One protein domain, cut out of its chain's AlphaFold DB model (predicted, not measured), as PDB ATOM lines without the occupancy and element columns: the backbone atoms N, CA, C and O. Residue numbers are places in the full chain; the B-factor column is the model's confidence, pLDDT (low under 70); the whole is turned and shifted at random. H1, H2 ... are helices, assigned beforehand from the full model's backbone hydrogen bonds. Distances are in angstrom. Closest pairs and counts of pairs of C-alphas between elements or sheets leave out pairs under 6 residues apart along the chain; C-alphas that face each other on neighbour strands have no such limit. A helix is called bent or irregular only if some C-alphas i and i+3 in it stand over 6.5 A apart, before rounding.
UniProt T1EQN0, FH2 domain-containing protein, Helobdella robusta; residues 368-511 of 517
ATOM      1  N   ASN A 368      38.334 108.104  24.787       63.59
ATOM      2  CA  ASN A 368      37.188 107.404  24.202       63.59
ATOM      3  C   ASN A 368      35.868 107.664  24.951       63.59
ATOM      4  O   ASN A 368      34.801 107.561  24.345       63.59
ATOM      5  N   LEU A 369      35.898 107.963  26.257       69.31
ATOM      6  CA  LEU A 369      34.673 108.208  27.023       69.31
ATOM      7  C   LEU A 369      34.049 109.557  26.661       69.31
ATOM      8  O   LEU A 369      32.830 109.621  26.513       69.31
ATOM      9  N   ASP A 370      34.859 110.597  26.462       70.94
ATOM     10  CA  ASP A 370      34.365 111.927  26.096       70.94
ATOM     11  C   ASP A 370      33.723 111.929  24.701       70.94
ATOM     12  O   ASP A 370      32.641 112.494  24.530       70.94
ATOM     13  N   ASP A 371      34.298 111.218  23.722       71.75
ATOM     14  CA  ASP A 371      33.672 111.043  22.402       71.75
ATOM     15  C   ASP A 371      32.370 110.219  22.471       71.75
ATOM     16  O   ASP A 371      31.395 110.544  21.785       71.75
ATOM     17  N   ILE A 372      32.290 109.202  23.341       73.88
ATOM     18  CA  ILE A 372      31.045 108.447  23.584       73.88
ATOM     19  C   ILE A 372      29.977 109.335  24.242       73.88
ATOM     20  O   ILE A 372      28.819 109.310  23.821       73.88
ATOM     21  N   VAL A 373      30.338 110.143  25.243       76.69
ATOM     22  CA  VAL A 373      29.423 111.090  25.906       76.69
ATOM     23  C   VAL A 373      28.937 112.148  24.915       76.69
ATOM     24  O   VAL A 373      27.733 112.383  24.814       76.69
ATOM     25  N   LYS A 374      29.841 112.718  24.114       76.31
ATOM     26  CA  LYS A 374      29.536 113.667  23.035       76.31
ATOM     27  C   LYS A 374      28.589 113.064  21.993       76.31
ATOM     28  O   LYS A 374      27.614 113.714  21.618       76.31
ATOM     29  N   TYR A 375      28.821 111.824  21.555       71.69
ATOM     30  CA  TYR A 375      27.922 111.116  20.639       71.69
ATOM     31  C   TYR A 375      26.527 110.910  21.255       71.69
ATOM     32  O   TYR A 375      25.518 111.223  20.621       71.69
ATOM     33  N   LEU A 376      26.452 110.459  22.512       70.50
ATOM     34  CA  LEU A 376      25.187 110.256  23.230       70.50
ATOM     35  C   LEU A 376      24.425 111.570  23.468       70.50
ATOM     36  O   LEU A 376      23.196 111.590  23.386       70.50
ATOM     37  N   GLU A 377      25.124 112.682  23.706       73.44
ATOM     38  CA  GLU A 377      24.508 114.010  23.738       73.44
ATOM     39  C   GLU A 377      23.931 114.413  22.379       73.44
ATOM     40  O   GLU A 377      22.846 114.995  22.330       73.44
ATOM     41  N   LEU A 378      24.624 114.126  21.273       71.69
ATOM     42  CA  LEU A 378      24.144 114.430  19.923       71.69
ATOM     43  C   LEU A 378      22.908 113.579  19.575       71.69
ATOM     44  O   LEU A 378      21.900 114.143  19.145       71.69
ATOM     45  N   GLU A 379      22.919 112.272  19.868       69.50
ATOM     46  CA  GLU A 379      21.757 111.372  19.710       69.50
ATOM     47  C   GLU A 379      20.576 111.745  20.637       69.50
ATOM     48  O   GLU A 379      19.421 111.433  20.347       69.50
ATOM     49  N   GLN A 380      20.826 112.457  21.742       70.06
ATOM     50  CA  GLN A 380      19.771 113.001  22.602       70.06
ATOM     51  C   GLN A 380      19.255 114.376  22.135       70.06
ATOM     52  O   GLN A 380      18.069 114.683  22.296       70.06
ATOM     53  N   LYS A 381      20.120 115.216  21.556       66.50
ATOM     54  CA  LYS A 381      19.772 116.549  21.031       66.50
ATOM     55  C   LYS A 381      18.950 116.455  19.740       66.50
ATOM     56  O   LYS A 381      18.004 117.240  19.571       66.50
ATOM     57  N   PHE A 382      19.266 115.481  18.882       67.12
ATOM     58  CA  PHE A 382      18.640 115.241  17.580       67.12
ATOM     59  C   PHE A 382      17.747 113.992  17.592       67.12
ATOM     60  O   PHE A 382      18.073 112.976  18.192       67.12
ATOM     61  N   SER A 383      16.553 114.070  16.993       57.88
ATOM     62  CA  SER A 383      15.509 113.066  17.245       57.88
ATOM     63  C   SER A 383      15.555 111.886  16.272       57.88
ATOM     64  O   SER A 383      15.396 112.052  15.063       57.88
ATOM     65  N   THR A 384      15.604 110.665  16.819       55.03
ATOM     66  CA  THR A 384      15.678 109.373  16.103       55.03
ATOM     67  C   THR A 384      14.549 109.112  15.084       55.03
ATOM     68  O   THR A 384      14.615 108.146  14.325       55.03
ATOM     69  N   LYS A 385      13.521 109.977  15.018       56.09
ATOM     70  CA  LYS A 385      12.515 110.042  13.934       56.09
ATOM     71  C   LYS A 385      13.164 110.033  12.538       56.09
ATOM     72  O   LYS A 385      12.609 109.481  11.587       56.09
ATOM     73  N   ILE A 386      14.321 110.688  12.440       57.19
ATOM     74  CA  ILE A 386      15.000 111.087  11.205       57.19
ATOM     75  C   ILE A 386      15.688 109.899  10.505       57.19
ATOM     76  O   ILE A 386      15.906 109.952   9.297       57.19
ATOM     77  N   ASN A 387      15.899 108.762  11.179       58.34
ATOM     78  CA  ASN A 387      16.470 107.557  10.553       58.34
ATOM     79  C   ASN A 387      15.626 107.044   9.365       58.34
ATOM     80  O   ASN A 387      16.165 106.489   8.408       58.34
ATOM     81  N   THR A 388      14.311 107.294   9.368       62.06
ATOM     82  CA  THR A 388      13.430 106.980   8.227       62.06
ATOM     83  C   THR A 388      13.710 107.865   7.004       62.06
ATOM     84  O   THR A 388      13.532 107.408   5.877       62.06
ATOM     85  N   LEU A 389      14.192 109.103   7.192       64.12
ATOM     86  CA  LEU A 389      14.590 109.993   6.092       64.12
ATOM     87  C   LEU A 389      15.844 109.482   5.375       64.12
ATOM     88  O   LEU A 389      15.871 109.493   4.149       64.12
ATOM     89  N   ALA A 390      16.842 108.974   6.106       62.09
ATOM     90  CA  ALA A 390      18.027 108.365   5.493       62.09
ATOM     91  C   ALA A 390      17.657 107.160   4.607       62.09
ATOM     92  O   ALA A 390      18.108 107.060   3.467       62.09
ATOM     93  N   ILE A 391      16.747 106.299   5.082       66.44
ATOM     94  CA  ILE A 391      16.209 105.178   4.292       66.44
ATOM     95  C   ILE A 391      15.475 105.689   3.039       66.44
ATOM     96  O   ILE A 391      15.673 105.148   1.951       66.44
ATOM     97  N   LEU A 392      14.676 106.755   3.164       67.25
ATOM     98  CA  LEU A 392      13.996 107.402   2.036       67.25
ATOM     99  C   LEU A 392      14.967 107.921   0.965       67.25
ATOM    100  O   LEU A 392      14.701 107.794  -0.227       67.25
ATOM    101  N   LEU A 393      16.090 108.506   1.376       65.38
ATOM    102  CA  LEU A 393      17.095 109.060   0.466       65.38
ATOM    103  C   LEU A 393      17.883 107.950  -0.239       65.38
ATOM    104  O   LEU A 393      18.120 108.026  -1.443       65.38
ATOM    105  N   GLY A 394      18.176 106.855   0.469       65.69
ATOM    106  CA  GLY A 394      18.676 105.626  -0.151       65.69
ATOM    107  C   GLY A 394      17.718 105.050  -1.206       65.69
ATOM    108  O   GLY A 394      18.167 104.479  -2.202       65.69
ATOM    109  N   GLN A 395      16.404 105.244  -1.036       63.25
ATOM    110  CA  GLN A 395      15.385 104.855  -2.020       63.25
ATOM    111  C   GLN A 395      15.275 105.832  -3.203       63.25
ATOM    112  O   GLN A 395      15.081 105.371  -4.328       63.25
ATOM    113  N   THR A 396      15.425 107.151  -3.006       62.69
ATOM    114  CA  THR A 396      15.424 108.118  -4.127       62.69
ATOM    115  C   THR A 396      16.707 108.082  -4.952       62.69
ATOM    116  O   THR A 396      16.660 108.392  -6.141       62.69
ATOM    117  N   ARG A 397      17.846 107.732  -4.335       67.25
ATOM    118  CA  ARG A 397      19.204 107.857  -4.903       67.25
ATOM    119  C   ARG A 397      19.580 109.287  -5.333       67.25
ATOM    120  O   ARG A 397      20.509 109.459  -6.117       67.25
ATOM    121  N   LEU A 398      18.872 110.303  -4.835       71.56
ATOM    122  CA  LEU A 398      19.172 111.712  -5.106       71.56
ATOM    123  C   LEU A 398      20.212 112.226  -4.106       71.56
ATOM    124  O   LEU A 398      20.035 112.068  -2.898       71.56
ATOM    125  N   ASP A 399      21.252 112.908  -4.591       78.75
ATOM    126  CA  ASP A 399      22.137 113.677  -3.710       78.75
ATOM    127  C   ASP A 399      21.363 114.820  -3.027       78.75
ATOM    128  O   ASP A 399      20.432 115.397  -3.595       78.75
ATOM    129  N   VAL A 400      21.784 115.205  -1.822       77.50
ATOM    130  CA  VAL A 400      21.133 116.250  -1.018       77.50
ATOM    131  C   VAL A 400      21.130 117.606  -1.738       77.50
ATOM    132  O   VAL A 400      20.166 118.368  -1.624       77.50
ATOM    133  N   ASN A 401      22.158 117.902  -2.542       82.88
ATOM    134  CA  ASN A 401      22.198 119.124  -3.346       82.88
ATOM    135  C   ASN A 401      21.249 119.047  -4.550       82.88
ATOM    136  O   ASN A 401      20.670 120.063  -4.930       82.88
ATOM    137  N   GLU A 402      21.065 117.865  -5.144       84.94
ATOM    138  CA  GLU A 402      20.091 117.652  -6.221       84.94
ATOM    139  C   GLU A 402      18.661 117.753  -5.688       84.94
ATOM    140  O   GLU A 402      17.885 118.570  -6.178       84.94
ATOM    141  N   PHE A 403      18.358 117.047  -4.597       84.69
ATOM    142  CA  PHE A 403      17.110 117.169  -3.847       84.69
ATOM    143  C   PHE A 403      16.751 118.639  -3.563       84.69
ATOM    144  O   PHE A 403      15.641 119.088  -3.863       84.69
ATOM    145  N   LYS A 404      17.715 119.416  -3.046       85.44
ATOM    146  CA  LYS A 404      17.545 120.846  -2.759       85.44
ATOM    147  C   LYS A 404      17.275 121.679  -4.015       85.44
ATOM    148  O   LYS A 404      16.399 122.541  -3.969       85.44
ATOM    149  N   ARG A 405      17.983 121.441  -5.128       87.38
ATOM    150  CA  ARG A 405      17.728 122.136  -6.407       87.38
ATOM    151  C   ARG A 405      16.325 121.831  -6.926       87.38
ATOM    152  O   ARG A 405      15.567 122.764  -7.174       87.38
ATOM    153  N   ASN A 406      15.960 120.554  -7.004       87.00
ATOM    154  CA  ASN A 406      14.697 120.100  -7.584       87.00
ATOM    155  C   ASN A 406      13.497 120.626  -6.770       87.00
ATOM    156  O   ASN A 406      12.524 121.111  -7.344       87.00
ATOM    157  N   LEU A 407      13.596 120.648  -5.432       87.56
ATOM    158  CA  LEU A 407      12.574 121.225  -4.544       87.56
ATOM    159  C   LEU A 407      12.488 122.764  -4.608       87.56
ATOM    160  O   LEU A 407      11.426 123.338  -4.364       87.56
ATOM    161  N   ILE A 408      13.583 123.460  -4.928       88.00
ATOM    162  CA  ILE A 408      13.566 124.917  -5.145       88.00
ATOM    163  C   ILE A 408      12.958 125.261  -6.513       88.00
ATOM    164  O   ILE A 408      12.219 126.240  -6.607       88.00
ATOM    165  N   GLN A 409      13.237 124.447  -7.536       89.12
ATOM    166  CA  GLN A 409      12.741 124.597  -8.912       89.12
ATOM    167  C   GLN A 409      11.329 124.020  -9.133       89.12
ATOM    168  O   GLN A 409      10.737 124.265 -10.181       89.12
ATOM    169  N   PHE A 410      10.779 123.283  -8.160       87.31
ATOM    170  CA  PHE A 410       9.523 122.525  -8.275       87.31
ATOM    171  C   PHE A 410       9.510 121.516  -9.443       87.31
ATOM    172  O   PHE A 410       8.461 121.277 -10.050       87.31
ATOM    173  N   ASP A 411      10.663 120.908  -9.740       84.12
ATOM    174  CA  ASP A 411      10.783 119.803 -10.700       84.12
ATOM    175  C   ASP A 411      10.141 118.537 -10.122       84.12
ATOM    176  O   ASP A 411      10.635 117.953  -9.162       84.12
ATOM    177  N   ASP A 412       9.023 118.124 -10.709       81.06
ATOM    178  CA  ASP A 412       8.244 116.941 -10.359       81.06
ATOM    179  C   ASP A 412       8.706 115.663 -11.082       81.06
ATOM    180  O   ASP A 412       8.296 114.573 -10.693       81.06
ATOM    181  N   SER A 413       9.618 115.751 -12.059       81.50
ATOM    182  CA  SER A 413      10.113 114.582 -12.810       81.50
ATOM    183  C   SER A 413      11.002 113.638 -11.988       81.50
ATOM    184  O   SER A 413      11.187 112.476 -12.351       81.50
ATOM    185  N   LYS A 414      11.562 114.132 -10.874       76.62
ATOM    186  CA  LYS A 414      12.507 113.411 -10.002       76.62
ATOM    187  C   LYS A 414      11.895 112.897  -8.704       76.62
ATOM    188  O   LYS A 414      12.575 112.208  -7.946       76.62
ATOM    189  N   PHE A 415      10.634 113.220  -8.427       81.31
ATOM    190  CA  PHE A 415       9.982 112.871  -7.170       81.31
ATOM    191  C   PHE A 415       8.831 111.894  -7.377       81.31
ATOM    192  O   PHE A 415       8.005 112.052  -8.268       81.31
ATOM    193  N   ASN A 416       8.729 110.912  -6.484       83.62
ATOM    194  CA  ASN A 416       7.513 110.123  -6.336       83.62
ATOM    195  C   ASN A 416       6.590 110.813  -5.314       83.62
ATOM    196  O   ASN A 416       7.023 111.192  -4.224       83.62
ATOM    197  N   HIS A 417       5.314 110.938  -5.669       85.25
ATOM    198  CA  HIS A 417       4.210 111.414  -4.836       85.25
ATOM    199  C   HIS A 417       4.227 110.857  -3.398       85.25
ATOM    200  O   HIS A 417       4.074 111.621  -2.442       85.25
ATOM    201  N   ASP A 418       4.469 109.555  -3.217       84.12
ATOM    202  CA  ASP A 418       4.464 108.946  -1.880       84.12
ATOM    203  C   ASP A 418       5.726 109.272  -1.069       84.12
ATOM    204  O   ASP A 418       5.644 109.452   0.148       84.12
ATOM    205  N   ILE A 419       6.861 109.479  -1.743       82.62
ATOM    206  CA  ILE A 419       8.097 109.967  -1.116       82.62
ATOM    207  C   ILE A 419       7.901 111.413  -0.642       82.62
ATOM    208  O   ILE A 419       8.277 111.735   0.482       82.62
ATOM    209  N   ILE A 420       7.239 112.279  -1.423       87.12
ATOM    210  CA  ILE A 420       6.899 113.642  -0.976       87.12
ATOM    211  C   ILE A 420       5.982 113.620   0.258       87.12
ATOM    212  O   ILE A 420       6.232 114.362   1.208       87.12
ATOM    213  N   LYS A 421       4.959 112.751   0.312       87.38
ATOM    214  CA  LYS A 421       4.118 112.599   1.520       87.38
ATOM    215  C   LYS A 421       4.936 112.188   2.745       87.38
ATOM    216  O   LYS A 421       4.759 112.748   3.824       87.38
ATOM    217  N   GLN A 422       5.831 111.215   2.586       84.44
ATOM    218  CA  GLN A 422       6.708 110.751   3.659       84.44
ATOM    219  C   GLN A 422       7.665 111.869   4.113       84.44
ATOM    220  O   GLN A 422       7.776 112.115   5.311       84.44
ATOM    221  N   LEU A 423       8.259 112.623   3.182       83.69
ATOM    222  CA  LEU A 423       9.083 113.803   3.479       83.69
ATOM    223  C   LEU A 423       8.317 114.899   4.235       83.69
ATOM    224  O   LEU A 423       8.920 115.565   5.069       83.69
ATOM    225  N   ILE A 424       7.012 115.082   3.988       87.38
ATOM    226  CA  ILE A 424       6.157 116.016   4.748       87.38
ATOM    227  C   ILE A 424       5.902 115.496   6.169       87.38
ATOM    228  O   ILE A 424       5.994 116.265   7.126       87.38
ATOM    229  N   ASN A 425       5.611 114.199   6.316       84.69
ATOM    230  CA  ASN A 425       5.345 113.567   7.614       84.69
ATOM    231  C   ASN A 425       6.585 113.530   8.523       84.69
ATOM    232  O   ASN A 425       6.451 113.626   9.740       84.69
ATOM    233  N   PHE A 426       7.780 113.411   7.939       79.31
ATOM    234  CA  PHE A 426       9.062 113.465   8.646       79.31
ATOM    235  C   PHE A 426       9.747 114.844   8.568       79.31
ATOM    236  O   PHE A 426      10.884 114.978   9.015       79.31
ATOM    237  N   ALA A 427       9.092 115.879   8.025       83.44
ATOM    238  CA  ALA A 427       9.664 117.224   7.975       83.44
ATOM    239  C   ALA A 427       9.826 117.785   9.400       83.44
ATOM    240  O   ALA A 427       8.818 117.834  10.121       83.44
ATOM    241  N   PRO A 428      11.033 118.257   9.786       79.56
ATOM    242  CA  PRO A 428      11.309 118.726  11.141       79.56
ATOM    243  C   PRO A 428      10.328 119.826  11.551       79.56
ATOM    244  O   PRO A 428       9.980 120.701  10.753       79.56
ATOM    245  N   ASP A 429       9.865 119.771  12.796       82.38
ATOM    246  CA  ASP A 429       9.001 120.816  13.345       82.38
ATOM    247  C   ASP A 429       9.816 122.070  13.694       82.38
ATOM    248  O   ASP A 429      11.037 122.010  13.819       82.38
ATOM    249  N   ASN A 430       9.163 123.222  13.877       80.19
ATOM    250  CA  ASN A 430       9.846 124.509  14.100       80.19
ATOM    251  C   ASN A 430      10.879 124.451  15.248       80.19
ATOM    252  O   ASN A 430      11.981 124.977  15.117       80.19
ATOM    253  N   ASN A 431      10.555 123.733  16.329       81.00
ATOM    254  CA  ASN A 431      11.430 123.532  17.492       81.00
ATOM    255  C   ASN A 431      12.628 122.604  17.208       81.00
ATOM    256  O   ASN A 431      13.578 122.568  17.986       81.00
ATOM    257  N   GLU A 432      12.576 121.810  16.140       79.12
ATOM    258  CA  GLU A 432      13.687 120.981  15.664       79.12
ATOM    259  C   GLU A 432      14.523 121.766  14.650       79.12
ATOM    260  O   GLU A 432      15.744 121.775  14.761       79.12
ATOM    261  N   MET A 433      13.882 122.511  13.739       81.69
ATOM    262  CA  MET A 433      14.566 123.414  12.806       81.69
ATOM    263  C   MET A 433      15.453 124.426  13.547       81.69
ATOM    264  O   MET A 433      16.638 124.514  13.237       81.69
ATOM    265  N   ALA A 434      14.936 125.082  14.593       82.44
ATOM    266  CA  ALA A 434      15.703 126.030  15.407       82.44
ATOM    267  C   ALA A 434      16.994 125.423  16.001       82.44
ATOM    268  O   ALA A 434      18.045 126.055  15.958       82.44
ATOM    269  N   LYS A 435      16.962 124.164  16.470       80.75
ATOM    270  CA  LYS A 435      18.159 123.466  16.985       80.75
ATOM    271  C   LYS A 435      19.224 123.261  15.906       80.75
ATOM    272  O   LYS A 435      20.415 123.383  16.181       80.75
ATOM    273  N   TYR A 436      18.811 122.938  14.678       80.50
ATOM    274  CA  TYR A 436      19.733 122.803  13.548       80.50
ATOM    275  C   TYR A 436      20.251 124.170  13.056       80.50
ATOM    276  O   TYR A 436      21.379 124.240  12.574       80.50
ATOM    277  N   GLU A 437      19.488 125.260  13.203       81.38
ATOM    278  CA  GLU A 437      19.961 126.629  12.924       81.38
ATOM    279  C   GLU A 437      20.932 127.158  13.990       81.38
ATOM    280  O   GLU A 437      21.875 127.886  13.664       81.38
ATOM    281  N   GLU A 438      20.751 126.770  15.254       83.19
ATOM    282  CA  GLU A 438      21.638 127.118  16.369       83.19
ATOM    283  C   GLU A 438      22.943 126.301  16.364       83.19
ATOM    284  O   GLU A 438      23.982 126.807  16.777       83.19
ATOM    285  N   TYR A 439      22.940 125.077  15.823       81.56
ATOM    286  CA  TYR A 439      24.112 124.193  15.813       81.56
ATOM    287  C   TYR A 439      25.365 124.831  15.173       81.56
ATOM    288  O   TYR A 439      25.345 125.309  14.032       81.56
ATOM    289  N   ARG A 440      26.483 124.816  15.913       75.12
ATOM    290  CA  ARG A 440      27.812 125.321  15.493       75.12
ATOM    291  C   ARG A 440      28.907 124.242  15.457       75.12
ATOM    292  O   ARG A 440      30.065 124.576  15.233       75.12
ATOM    293  N   GLY A 441      28.557 122.975  15.690       77.69
ATOM    294  CA  GLY A 441      29.503 121.856  15.635       77.69
ATOM    295  C   GLY A 441      29.863 121.425  14.207       77.69
ATOM    296  O   GLY A 441      29.376 121.984  13.220       77.69
ATOM    297  N   LEU A 442      30.725 120.414  14.097       76.06
ATOM    298  CA  LEU A 442      31.198 119.898  12.814       76.06
ATOM    299  C   LEU A 442      30.173 118.958  12.164       76.06
ATOM    300  O   LEU A 442      29.563 118.115  12.814       76.06
ATOM    301  N   LEU A 443      30.031 119.045  10.838       75.94
ATOM    302  CA  LEU A 443      29.114 118.185  10.069       75.94
ATOM    303  C   LEU A 443      29.608 116.734   9.908       75.94
ATOM    304  O   LEU A 443      28.901 115.927   9.308       75.94
ATOM    305  N   SER A 444      30.810 116.426  10.402       76.88
ATOM    306  CA  SER A 444      31.359 115.075  10.582       76.88
ATOM    307  C   SER A 444      30.749 114.337  11.772       76.88
ATOM    308  O   SER A 444      30.701 113.113  11.767       76.88
ATOM    309  N   ASP A 445      30.293 115.086  12.776       76.69
ATOM    310  CA  ASP A 445      29.887 114.565  14.084       76.69
ATOM    311  C   ASP A 445      28.377 114.243  14.105       76.69
ATOM    312  O   ASP A 445      27.857 113.664  15.056       76.69
ATOM    313  N   LEU A 446      27.666 114.635  13.045       75.06
ATOM    314  CA  LEU A 446      26.255 114.353  12.802       75.06
ATOM    315  C   LEU A 446      26.094 113.044  12.020       75.06
ATOM    316  O   LEU A 446      26.856 112.771  11.091       75.06
ATOM    317  N   SER A 447      25.037 112.284  12.318       74.88
ATOM    318  CA  SER A 447      24.654 111.134  11.489       74.88
ATOM    319  C   SER A 447      24.341 111.569  10.050       74.88
ATOM    320  O   SER A 447      24.001 112.726   9.794       74.88
ATOM    321  N   GLU A 448      24.378 110.645   9.085       73.56
ATOM    322  CA  GLU A 448      23.971 110.930   7.697       73.56
ATOM    323  C   GLU A 448      22.547 111.523   7.620       73.56
ATOM    324  O   GLU A 448      22.276 112.438   6.837       73.56
ATOM    325  N   ALA A 449      21.662 111.055   8.501       74.62
ATOM    326  CA  ALA A 449      20.271 111.470   8.600       74.62
ATOM    327  C   ALA A 449      20.130 112.909   9.156       74.62
ATOM    328  O   ALA A 449      19.363 113.728   8.636       74.62
ATOM    329  N   ASP A 450      20.940 113.266  10.156       78.25
ATOM    330  CA  ASP A 450      21.001 114.620  10.723       78.25
ATOM    331  C   ASP A 450      21.715 115.601   9.791       78.25
ATOM    332  O   ASP A 450      21.276 116.739   9.623       78.25
ATOM    333  N   ARG A 451      22.769 115.149   9.101       79.31
ATOM    334  CA  ARG A 451      23.484 115.908   8.068       79.31
ATOM    335  C   ARG A 451      22.587 116.223   6.867       79.31
ATOM    336  O   ARG A 451      22.744 117.289   6.265       79.31
ATOM    337  N   PHE A 452      21.635 115.356   6.518       78.06
ATOM    338  CA  PHE A 452      20.558 115.702   5.584       78.06
ATOM    339  C   PHE A 452      19.637 116.777   6.172       78.06
ATOM    340  O   PHE A 452      19.430 117.821   5.551       78.06
ATOM    341  N   THR A 453      19.132 116.555   7.388       79.44
ATOM    342  CA  THR A 453      18.160 117.449   8.036       79.44
ATOM    343  C   THR A 453      18.714 118.868   8.197       79.44
ATOM    344  O   THR A 453      18.051 119.832   7.828       79.44
ATOM    345  N   TYR A 454      19.975 119.012   8.603       82.19
ATOM    346  CA  TYR A 454      20.684 120.290   8.684       82.19
ATOM    347  C   TYR A 454      20.784 121.028   7.329       82.19
ATOM    348  O   TYR A 454      20.647 122.251   7.264       82.19
ATOM    349  N   GLN A 455      20.983 120.312   6.215       81.12
ATOM    350  CA  GLN A 455      20.992 120.913   4.868       81.12
ATOM    351  C   GLN A 455      19.588 121.309   4.383       81.12
ATOM    352  O   GLN A 455      19.440 122.296   3.649       81.12
ATOM    353  N   VAL A 456      18.576 120.553   4.814       81.81
ATOM    354  CA  VAL A 456      17.148 120.777   4.560       81.81
ATOM    355  C   VAL A 456      16.593 121.965   5.341       81.81
ATOM    356  O   VAL A 456      15.838 122.752   4.777       81.81
ATOM    357  N   VAL A 457      17.011 122.160   6.592       83.62
ATOM    358  CA  VAL A 457      16.650 123.336   7.401       83.62
ATOM    359  C   VAL A 457      17.122 124.631   6.727       83.62
ATOM    360  O   VAL A 457      16.392 125.614   6.689       83.62
ATOM    361  N   LYS A 458      18.262 124.596   6.021       84.81
ATOM    362  CA  LYS A 458      18.732 125.691   5.147       84.81
ATOM    363  C   LYS A 458      17.926 125.855   3.839       84.81
ATOM    364  O   LYS A 458      18.459 126.402   2.867       84.81
ATOM    365  N   ILE A 459      16.694 125.346   3.747       85.25
ATOM    366  CA  ILE A 459      15.758 125.569   2.631       85.25
ATOM    367  C   ILE A 459      14.593 126.430   3.150       85.25
ATOM    368  O   ILE A 459      13.783 125.941   3.941       85.25
ATOM    369  N   PRO A 460      14.448 127.691   2.696       85.25
ATOM    370  CA  PRO A 460      13.426 128.590   3.221       85.25
ATOM    371  C   PRO A 460      12.021 128.036   2.960       85.25
ATOM    372  O   PRO A 460      11.663 127.730   1.815       85.25
ATOM    373  N   ALA A 461      11.240 127.924   4.038       87.00
ATOM    374  CA  ALA A 461       9.892 127.358   4.074       87.00
ATOM    375  C   ALA A 461       9.781 125.904   3.550       87.00
ATOM    376  O   ALA A 461       8.797 125.552   2.898       87.00
ATOM    377  N   TYR A 462      10.768 125.045   3.850       88.00
ATOM    378  CA  TYR A 462      10.835 123.630   3.435       88.00
ATOM    379  C   TYR A 462       9.491 122.871   3.459       88.00
ATOM    380  O   TYR A 462       9.054 122.356   2.428       88.00
ATOM    381  N   LYS A 463       8.803 122.844   4.612       87.88
ATOM    382  CA  LYS A 463       7.538 122.105   4.815       87.88
ATOM    383  C   LYS A 463       6.427 122.603   3.873       87.88
ATOM    384  O   LYS A 463       5.723 121.791   3.275       87.88
ATOM    385  N   ALA A 464       6.348 123.919   3.648       91.50
ATOM    386  CA  ALA A 464       5.406 124.532   2.710       91.50
ATOM    387  C   ALA A 464       5.781 124.277   1.236       91.50
ATOM    388  O   ALA A 464       4.896 124.044   0.414       91.50
ATOM    389  N   ARG A 465       7.079 124.249   0.890       91.94
ATOM    390  CA  ARG A 465       7.540 123.880  -0.465       91.94
ATOM    391  C   ARG A 465       7.170 122.442  -0.816       91.94
ATOM    392  O   ARG A 465       6.644 122.211  -1.899       91.94
ATOM    393  N   LEU A 466       7.373 121.495   0.102       90.62
ATOM    394  CA  LEU A 466       6.933 120.110  -0.096       90.62
ATOM    395  C   LEU A 466       5.411 120.011  -0.282       90.62
ATOM    396  O   LEU A 466       4.951 119.308  -1.177       90.62
ATOM    397  N   GLN A 467       4.627 120.728   0.530       92.44
ATOM    398  CA  GLN A 467       3.164 120.761   0.406       92.44
ATOM    399  C   GLN A 467       2.709 121.350  -0.940       92.44
ATOM    400  O   GLN A 467       1.826 120.783  -1.581       92.44
ATOM    401  N   ALA A 468       3.334 122.434  -1.403       92.56
ATOM    402  CA  ALA A 468       3.052 123.037  -2.705       92.56
ATOM    403  C   ALA A 468       3.470 122.130  -3.881       92.56
ATOM    404  O   ALA A 468       2.758 122.057  -4.882       92.56
ATOM    405  N   LEU A 469       4.569 121.378  -3.748       91.94
ATOM    406  CA  LEU A 469       4.987 120.371  -4.727       91.94
ATOM    407  C   LEU A 469       4.008 119.183  -4.771       91.94
ATOM    408  O   LEU A 469       3.557 118.804  -5.848       91.94
ATOM    409  N   LEU A 470       3.588 118.657  -3.614       91.50
ATOM    410  CA  LEU A 470       2.552 117.619  -3.528       91.50
ATOM    411  C   LEU A 470       1.217 118.093  -4.125       91.50
ATOM    412  O   LEU A 470       0.505 117.325  -4.780       91.50
ATOM    413  N   PHE A 471       0.873 119.363  -3.905       92.88
ATOM    414  CA  PHE A 471      -0.293 119.985  -4.516       92.88
ATOM    415  C   PHE A 471      -0.156 120.030  -6.041       92.88
ATOM    416  O   PHE A 471      -1.038 119.496  -6.705       92.88
ATOM    417  N   LYS A 472       0.957 120.548  -6.589       91.56
ATOM    418  CA  LYS A 472       1.249 120.552  -8.038       91.56
ATOM    419  C   LYS A 472       1.057 119.157  -8.648       91.56
ATOM    420  O   LYS A 472       0.277 119.011  -9.583       91.56
ATOM    421  N   MET A 473       1.705 118.140  -8.075       90.25
ATOM    422  CA  MET A 473       1.662 116.760  -8.579       90.25
ATOM    423  C   MET A 473       0.242 116.168  -8.576       90.25
ATOM    424  O   MET A 473      -0.131 115.468  -9.509       90.25
ATOM    425  N   THR A 474      -0.571 116.469  -7.556       90.88
ATOM    426  CA  THR A 474      -1.943 115.928  -7.432       90.88
ATOM    427  C   THR A 474      -3.034 116.824  -8.026       90.88
ATOM    428  O   THR A 474      -4.208 116.452  -8.007       90.88
ATOM    429  N   PHE A 475      -2.692 118.013  -8.531       93.50
ATOM    430  CA  PHE A 475      -3.670 118.995  -9.003       93.50
ATOM    431  C   PHE A 475      -4.421 118.500 -10.241       93.50
ATOM    432  O   PHE A 475      -5.650 118.515 -10.260       93.50
ATOM    433  N   GLN A 476      -3.695 118.002 -11.247       93.50
ATOM    434  CA  GLN A 476      -4.280 117.608 -12.531       93.50
ATOM    435  C   GLN A 476      -5.233 116.408 -12.405       93.50
ATOM    436  O   GLN A 476      -6.290 116.393 -13.036       93.50
ATOM    437  N   GLU A 477      -4.907 115.434 -11.549       92.75
ATOM    438  CA  GLU A 477      -5.786 114.297 -11.247       92.75
ATOM    439  C   GLU A 477      -7.095 114.765 -10.599       92.75
ATOM    440  O   GLU A 477      -8.179 114.419 -11.069       92.75
ATOM    441  N   LYS A 478      -7.004 115.623  -9.571       94.44
ATOM    442  CA  LYS A 478      -8.170 116.179  -8.862       94.44
ATOM    443  C   LYS A 478      -9.044 117.037  -9.773       94.44
ATOM    444  O   LYS A 478     -10.265 116.936  -9.704       94.44
ATOM    445  N   VAL A 479      -8.445 117.862 -10.635       97.31
ATOM    446  CA  VAL A 479      -9.185 118.657 -11.627       97.31
ATOM    447  C   VAL A 479      -9.920 117.736 -12.600       97.31
ATOM    448  O   VAL A 479     -11.122 117.901 -12.781       97.31
ATOM    449  N   SER A 480      -9.251 116.718 -13.152       96.75
ATOM    450  CA  SER A 480      -9.874 115.732 -14.048       96.75
ATOM    451  C   SER A 480     -11.050 114.998 -13.382       96.75
ATOM    452  O   SER A 480     -12.151 114.929 -13.936       96.75
ATOM    453  N   GLU A 481     -10.859 114.523 -12.147       97.12
ATOM    454  CA  GLU A 481     -11.891 113.842 -11.358       97.12
ATOM    455  C   GLU A 481     -13.108 114.750 -11.091       97.12
ATOM    456  O   GLU A 481     -14.257 114.336 -11.281       97.12
ATOM    457  N   LEU A 482     -12.873 116.002 -10.682       97.31
ATOM    458  CA  LEU A 482     -13.930 116.979 -10.411       97.31
ATOM    459  C   LEU A 482     -14.670 117.397 -11.687       97.31
ATOM    460  O   LEU A 482     -15.901 117.442 -11.683       97.31
ATOM    461  N   THR A 483     -13.960 117.641 -12.791       97.56
ATOM    462  CA  THR A 483     -14.559 117.975 -14.093       97.56
ATOM    463  C   THR A 483     -15.402 116.824 -14.643       97.56
ATOM    464  O   THR A 483     -16.487 117.074 -15.172       97.56
ATOM    465  N   SER A 484     -14.970 115.571 -14.471       97.75
ATOM    466  CA  SER A 484     -15.756 114.389 -14.852       97.75
ATOM    467  C   SER A 484     -17.063 114.291 -14.049       97.75
ATOM    468  O   SER A 484     -18.155 114.192 -14.624       97.75
ATOM    469  N   LYS A 485     -16.989 114.435 -12.715       97.75
ATOM    470  CA  LYS A 485     -18.167 114.436 -11.822       97.75
ATOM    471  C   LYS A 485     -19.134 115.582 -12.134       97.75
ATOM    472  O   LYS A 485     -20.340 115.356 -12.229       97.75
ATOM    473  N   LEU A 486     -18.619 116.797 -12.330       97.88
ATOM    474  CA  LEU A 486     -19.424 117.985 -12.617       97.88
ATOM    475  C   LEU A 486     -20.068 117.917 -14.008       97.88
ATOM    476  O   LEU A 486     -21.236 118.273 -14.142       97.88
ATOM    477  N   THR A 487     -19.362 117.405 -15.021       97.81
ATOM    478  CA  THR A 487     -19.931 117.163 -16.359       97.81
ATOM    479  C   THR A 487     -21.045 116.117 -16.297       97.81
ATOM    480  O   THR A 487     -22.127 116.350 -16.829       97.81
ATOM    481  N   THR A 488     -20.836 115.013 -15.573       97.94
ATOM    482  CA  THR A 488     -21.860 113.973 -15.364       97.94
ATOM    483  C   THR A 488     -23.112 114.548 -14.693       97.94
ATOM    484  O   THR A 488     -24.224 114.337 -15.176       97.94
ATOM    485  N   LEU A 489     -22.945 115.343 -13.628       98.12
ATOM    486  CA  LEU A 489     -24.051 116.017 -12.939       98.12
ATOM    487  C   LEU A 489     -24.767 117.034 -13.847       98.12
ATOM    488  O   LEU A 489     -25.994 117.047 -13.909       98.12
ATOM    489  N   ARG A 490     -24.016 117.862 -14.583       97.75
ATOM    490  CA  ARG A 490     -24.557 118.858 -15.522       97.75
ATOM    491  C   ARG A 490     -25.377 118.201 -16.631       97.75
ATOM    492  O   ARG A 490     -26.445 118.713 -16.966       97.75
ATOM    493  N   ASN A 491     -24.902 117.080 -17.170       97.38
ATOM    494  CA  ASN A 491     -25.608 116.315 -18.192       97.38
ATOM    495  C   ASN A 491     -26.892 115.710 -17.613       97.38
ATOM    496  O   ASN A 491     -27.961 115.980 -18.149       97.38
ATOM    497  N   ALA A 492     -26.817 115.033 -16.461       97.25
ATOM    498  CA  ALA A 492     -27.988 114.471 -15.787       97.25
ATOM    499  C   ALA A 492     -29.064 115.533 -15.478       97.25
ATOM    500  O   ALA A 492     -30.240 115.316 -15.759       97.25
ATOM    501  N   CYS A 493     -28.684 116.713 -14.971       97.06
ATOM    502  CA  CYS A 493     -29.621 117.820 -14.751       97.06
ATOM    503  C   CYS A 493     -30.194 118.379 -16.067       97.06
ATOM    504  O   CYS A 493     -31.394 118.632 -16.153       97.06
ATOM    505  N   SER A 494     -29.365 118.545 -17.104       96.19
ATOM    506  CA  SER A 494     -29.802 118.997 -18.433       96.19
ATOM    507  C   SER A 494     -30.790 118.018 -19.076       96.19
ATOM    508  O   SER A 494     -31.798 118.446 -19.633       96.19
ATOM    509  N   GLU A 495     -30.527 116.716 -18.996       96.19
ATOM    510  CA  GLU A 495     -31.408 115.660 -19.500       96.19
ATOM    511  C   GLU A 495     -32.715 115.602 -18.707       96.19
ATOM    512  O   GLU A 495     -33.785 115.599 -19.312       96.19
ATOM    513  N   LEU A 496     -32.653 115.659 -17.371       95.88
ATOM    514  CA  LEU A 496     -33.832 115.696 -16.500       95.88
ATOM    515  C   LEU A 496     -34.766 116.865 -16.856       95.88
ATOM    516  O   LEU A 496     -35.971 116.668 -16.978       95.88
ATOM    517  N   MET A 497     -34.209 118.062 -17.075       93.81
ATOM    518  CA  MET A 497     -34.976 119.266 -17.430       93.81
ATOM    519  C   MET A 497     -35.494 119.275 -18.878       93.81
ATOM    520  O   MET A 497     -36.474 119.958 -19.159       93.81
ATOM    521  N   LYS A 498     -34.850 118.554 -19.807       95.44
ATOM    522  CA  LYS A 498     -35.226 118.516 -21.238       95.44
ATOM    523  C   LYS A 498     -36.050 117.283 -21.626       95.44
ATOM    524  O   LYS A 498     -36.568 117.219 -22.742       95.44
ATOM    525  N   SER A 499     -36.171 116.293 -20.742       96.56
ATOM    526  CA  SER A 499     -36.844 115.025 -21.032       96.56
ATOM    527  C   SER A 499     -38.367 115.176 -21.073       96.56
ATOM    528  O   SER A 499     -39.065 114.891 -20.102       96.56
ATOM    529  N   LYS A 500     -38.901 115.525 -22.253       93.56
ATOM    530  CA  LYS A 500     -40.351 115.516 -22.537       93.56
ATOM    531  C   LYS A 500     -41.020 114.189 -22.135       93.56
ATOM    532  O   LYS A 500     -42.148 114.194 -21.659       93.56
ATOM    533  N   LYS A 501     -40.302 113.064 -22.261       94.38
ATOM    534  CA  LYS A 501     -40.764 111.727 -21.842       94.38
ATOM    535  C   LYS A 501     -40.982 111.629 -20.328       94.38
ATOM    536  O   LYS A 501     -41.948 111.009 -19.897       94.38
ATOM    537  N   LEU A 502     -40.108 112.240 -19.521       93.38
ATOM    538  CA  LEU A 502     -40.298 112.312 -18.070       93.38
ATOM    539  C   LEU A 502     -41.490 113.208 -17.722       93.38
ATOM    540  O   LEU A 502     -42.304 112.816 -16.892       93.38
ATOM    541  N   THR A 503     -41.629 114.361 -18.389       92.94
ATOM    542  CA  THR A 503     -42.795 115.246 -18.231       92.94
ATOM    543  C   THR A 503     -44.096 114.490 -18.497       92.94
ATOM    544  O   THR A 503     -44.955 114.472 -17.627       92.94
ATOM    545  N   GLN A 504     -44.198 113.778 -19.624       93.12
ATOM    546  CA  GLN A 504     -45.378 112.986 -19.996       93.12
ATOM    547  C   GLN A 504     -45.693 111.863 -18.996       93.12
ATOM    548  O   GLN A 504     -46.854 111.638 -18.669       93.12
ATOM    549  N   VAL A 505     -44.684 111.159 -18.464       94.06
ATOM    550  CA  VAL A 505     -44.906 110.114 -17.444       94.06
ATOM    551  C   VAL A 505     -45.366 110.716 -16.111       94.06
ATOM    552  O   VAL A 505     -46.221 110.132 -15.445       94.06
ATOM    553  N   LEU A 506     -44.843 111.884 -15.725       91.56
ATOM    554  CA  LEU A 506     -45.305 112.611 -14.539       91.56
ATOM    555  C   LEU A 506     -46.723 113.164 -14.731       91.56
ATOM    556  O   LEU A 506     -47.532 113.058 -13.819       91.56
ATOM    557  N   GLU A 507     -47.039 113.695 -15.910       91.88
ATOM    558  CA  GLU A 507     -48.350 114.226 -16.292       91.88
ATOM    559  C   GLU A 507     -49.426 113.133 -16.305       91.88
ATOM    560  O   GLU A 507     -50.425 113.256 -15.602       91.88
ATOM    561  N   VAL A 508     -49.192 112.014 -17.000       93.44
ATOM    562  CA  VAL A 508     -50.108 110.858 -16.998       93.44
ATOM    563  C   VAL A 508     -50.221 110.248 -15.598       93.44
ATOM    564  O   VAL A 508     -51.314 109.869 -15.182       93.44
ATOM    565  N   GLY A 509     -49.122 110.193 -14.838       91.62
ATOM    566  CA  GLY A 509     -49.133 109.737 -13.447       91.62
ATOM    567  C   GLY A 509     -49.979 110.631 -12.533       91.62
ATOM    568  O   GLY A 509     -50.770 110.117 -11.744       91.62
ATOM    569  N   LEU A 510     -49.856 111.956 -12.663       90.12
ATOM    570  CA  LEU A 510     -50.667 112.937 -11.940       90.12
ATOM    571  C   LEU A 510     -52.137 112.863 -12.358       90.12
ATOM    572  O   LEU A 510     -52.992 112.790 -11.481       90.12
ATOM    573  N   MET A 511     -52.422 112.817 -13.663       91.88
ATOM    574  CA  MET A 511     -53.780 112.716 -14.200       91.88
ATOM    575  C   MET A 511     -54.483 111.475 -13.648       91.88
ATOM    576  O   MET A 511     -55.515 111.610 -12.998       91.88
TER     577      MET A 511
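What this domain is: This is residues 368 to 511 of the 517 residues of the protein "FH2 domain-containing protein" of Helobdella robusta (UniProt T1EQN0). A small helical head of H2 to H6 and H7a runs on into a long arm, H7b with H8 at its tip, which sticks out with residues 475 to 511; H1 lies at the opposite end. In the head H6 packs crosswise on H2 and H5, and H4 and H7a lie side by side. The 144 printed residues hold eight named helices, H1 to H8, and no named strand: all helix. The whole is extended, radius of gyration of the C-alphas 26.3 A, spanning 98 by 29 by 24 A.

How they stand to each other: H1, residues 368 to 381, meets H2, residues 384 to 396, only through their tight link. H2 is only just irregular, C-alphas 385 and 388 being 6.54 A apart. With its residues 386 to 390 alone it touches the hub H6, residues 448 to 457, about perpendicular at 90 degrees; the closest C-alphas, of Ala 390 and Ala 449, are 4.9 A apart. H3, residues 400 to 409, only just touches H6, with 3 pairs of C-alphas within 8 A, the closest being Val 400 and Phe 452 at 6.6 A. H5, residues 430 to 438, touches H6 about perpendicular at 81 degrees, closest at the C-alphas of Tyr 436 and Tyr 454, 5.6 A. H7, residues 462 to 498, was assigned as one helix by its hydrogen bonds but is bent: C-alphas 473 and 476 are 7.2 A apart, and its arms H7a, 462 to 473, and H7b, 476 to 498, stand at a steep tilt of 46 degrees. H4, residues 417 to 425, touches H7a at a shallow tilt of 25 degrees, opposite ways, closest at the C-alphas of Ile 424 and Lys 463, 6.2 A. H8 is residues 500 to 511. Every O i to N i+4 pair is within hydrogen-bond range except in H2, 7 of 9, and H5, 4 of 5.

Where its parts are: H1 begins at C-alpha 368 (37.188, 107.404, 24.202). H2 is 20.3 A long and H7b 32.2 A. H8 ends at C-alpha 511 (-53.780, 112.716, -14.200).

The domain as a whole: The C-alphas farthest apart, of Asn 368 and Met 511, are 98.9 A apart. The printed part has no cut and no long link. The model's pLDDT is under 70 at residues 368 to 369, 379 and 381 to 397.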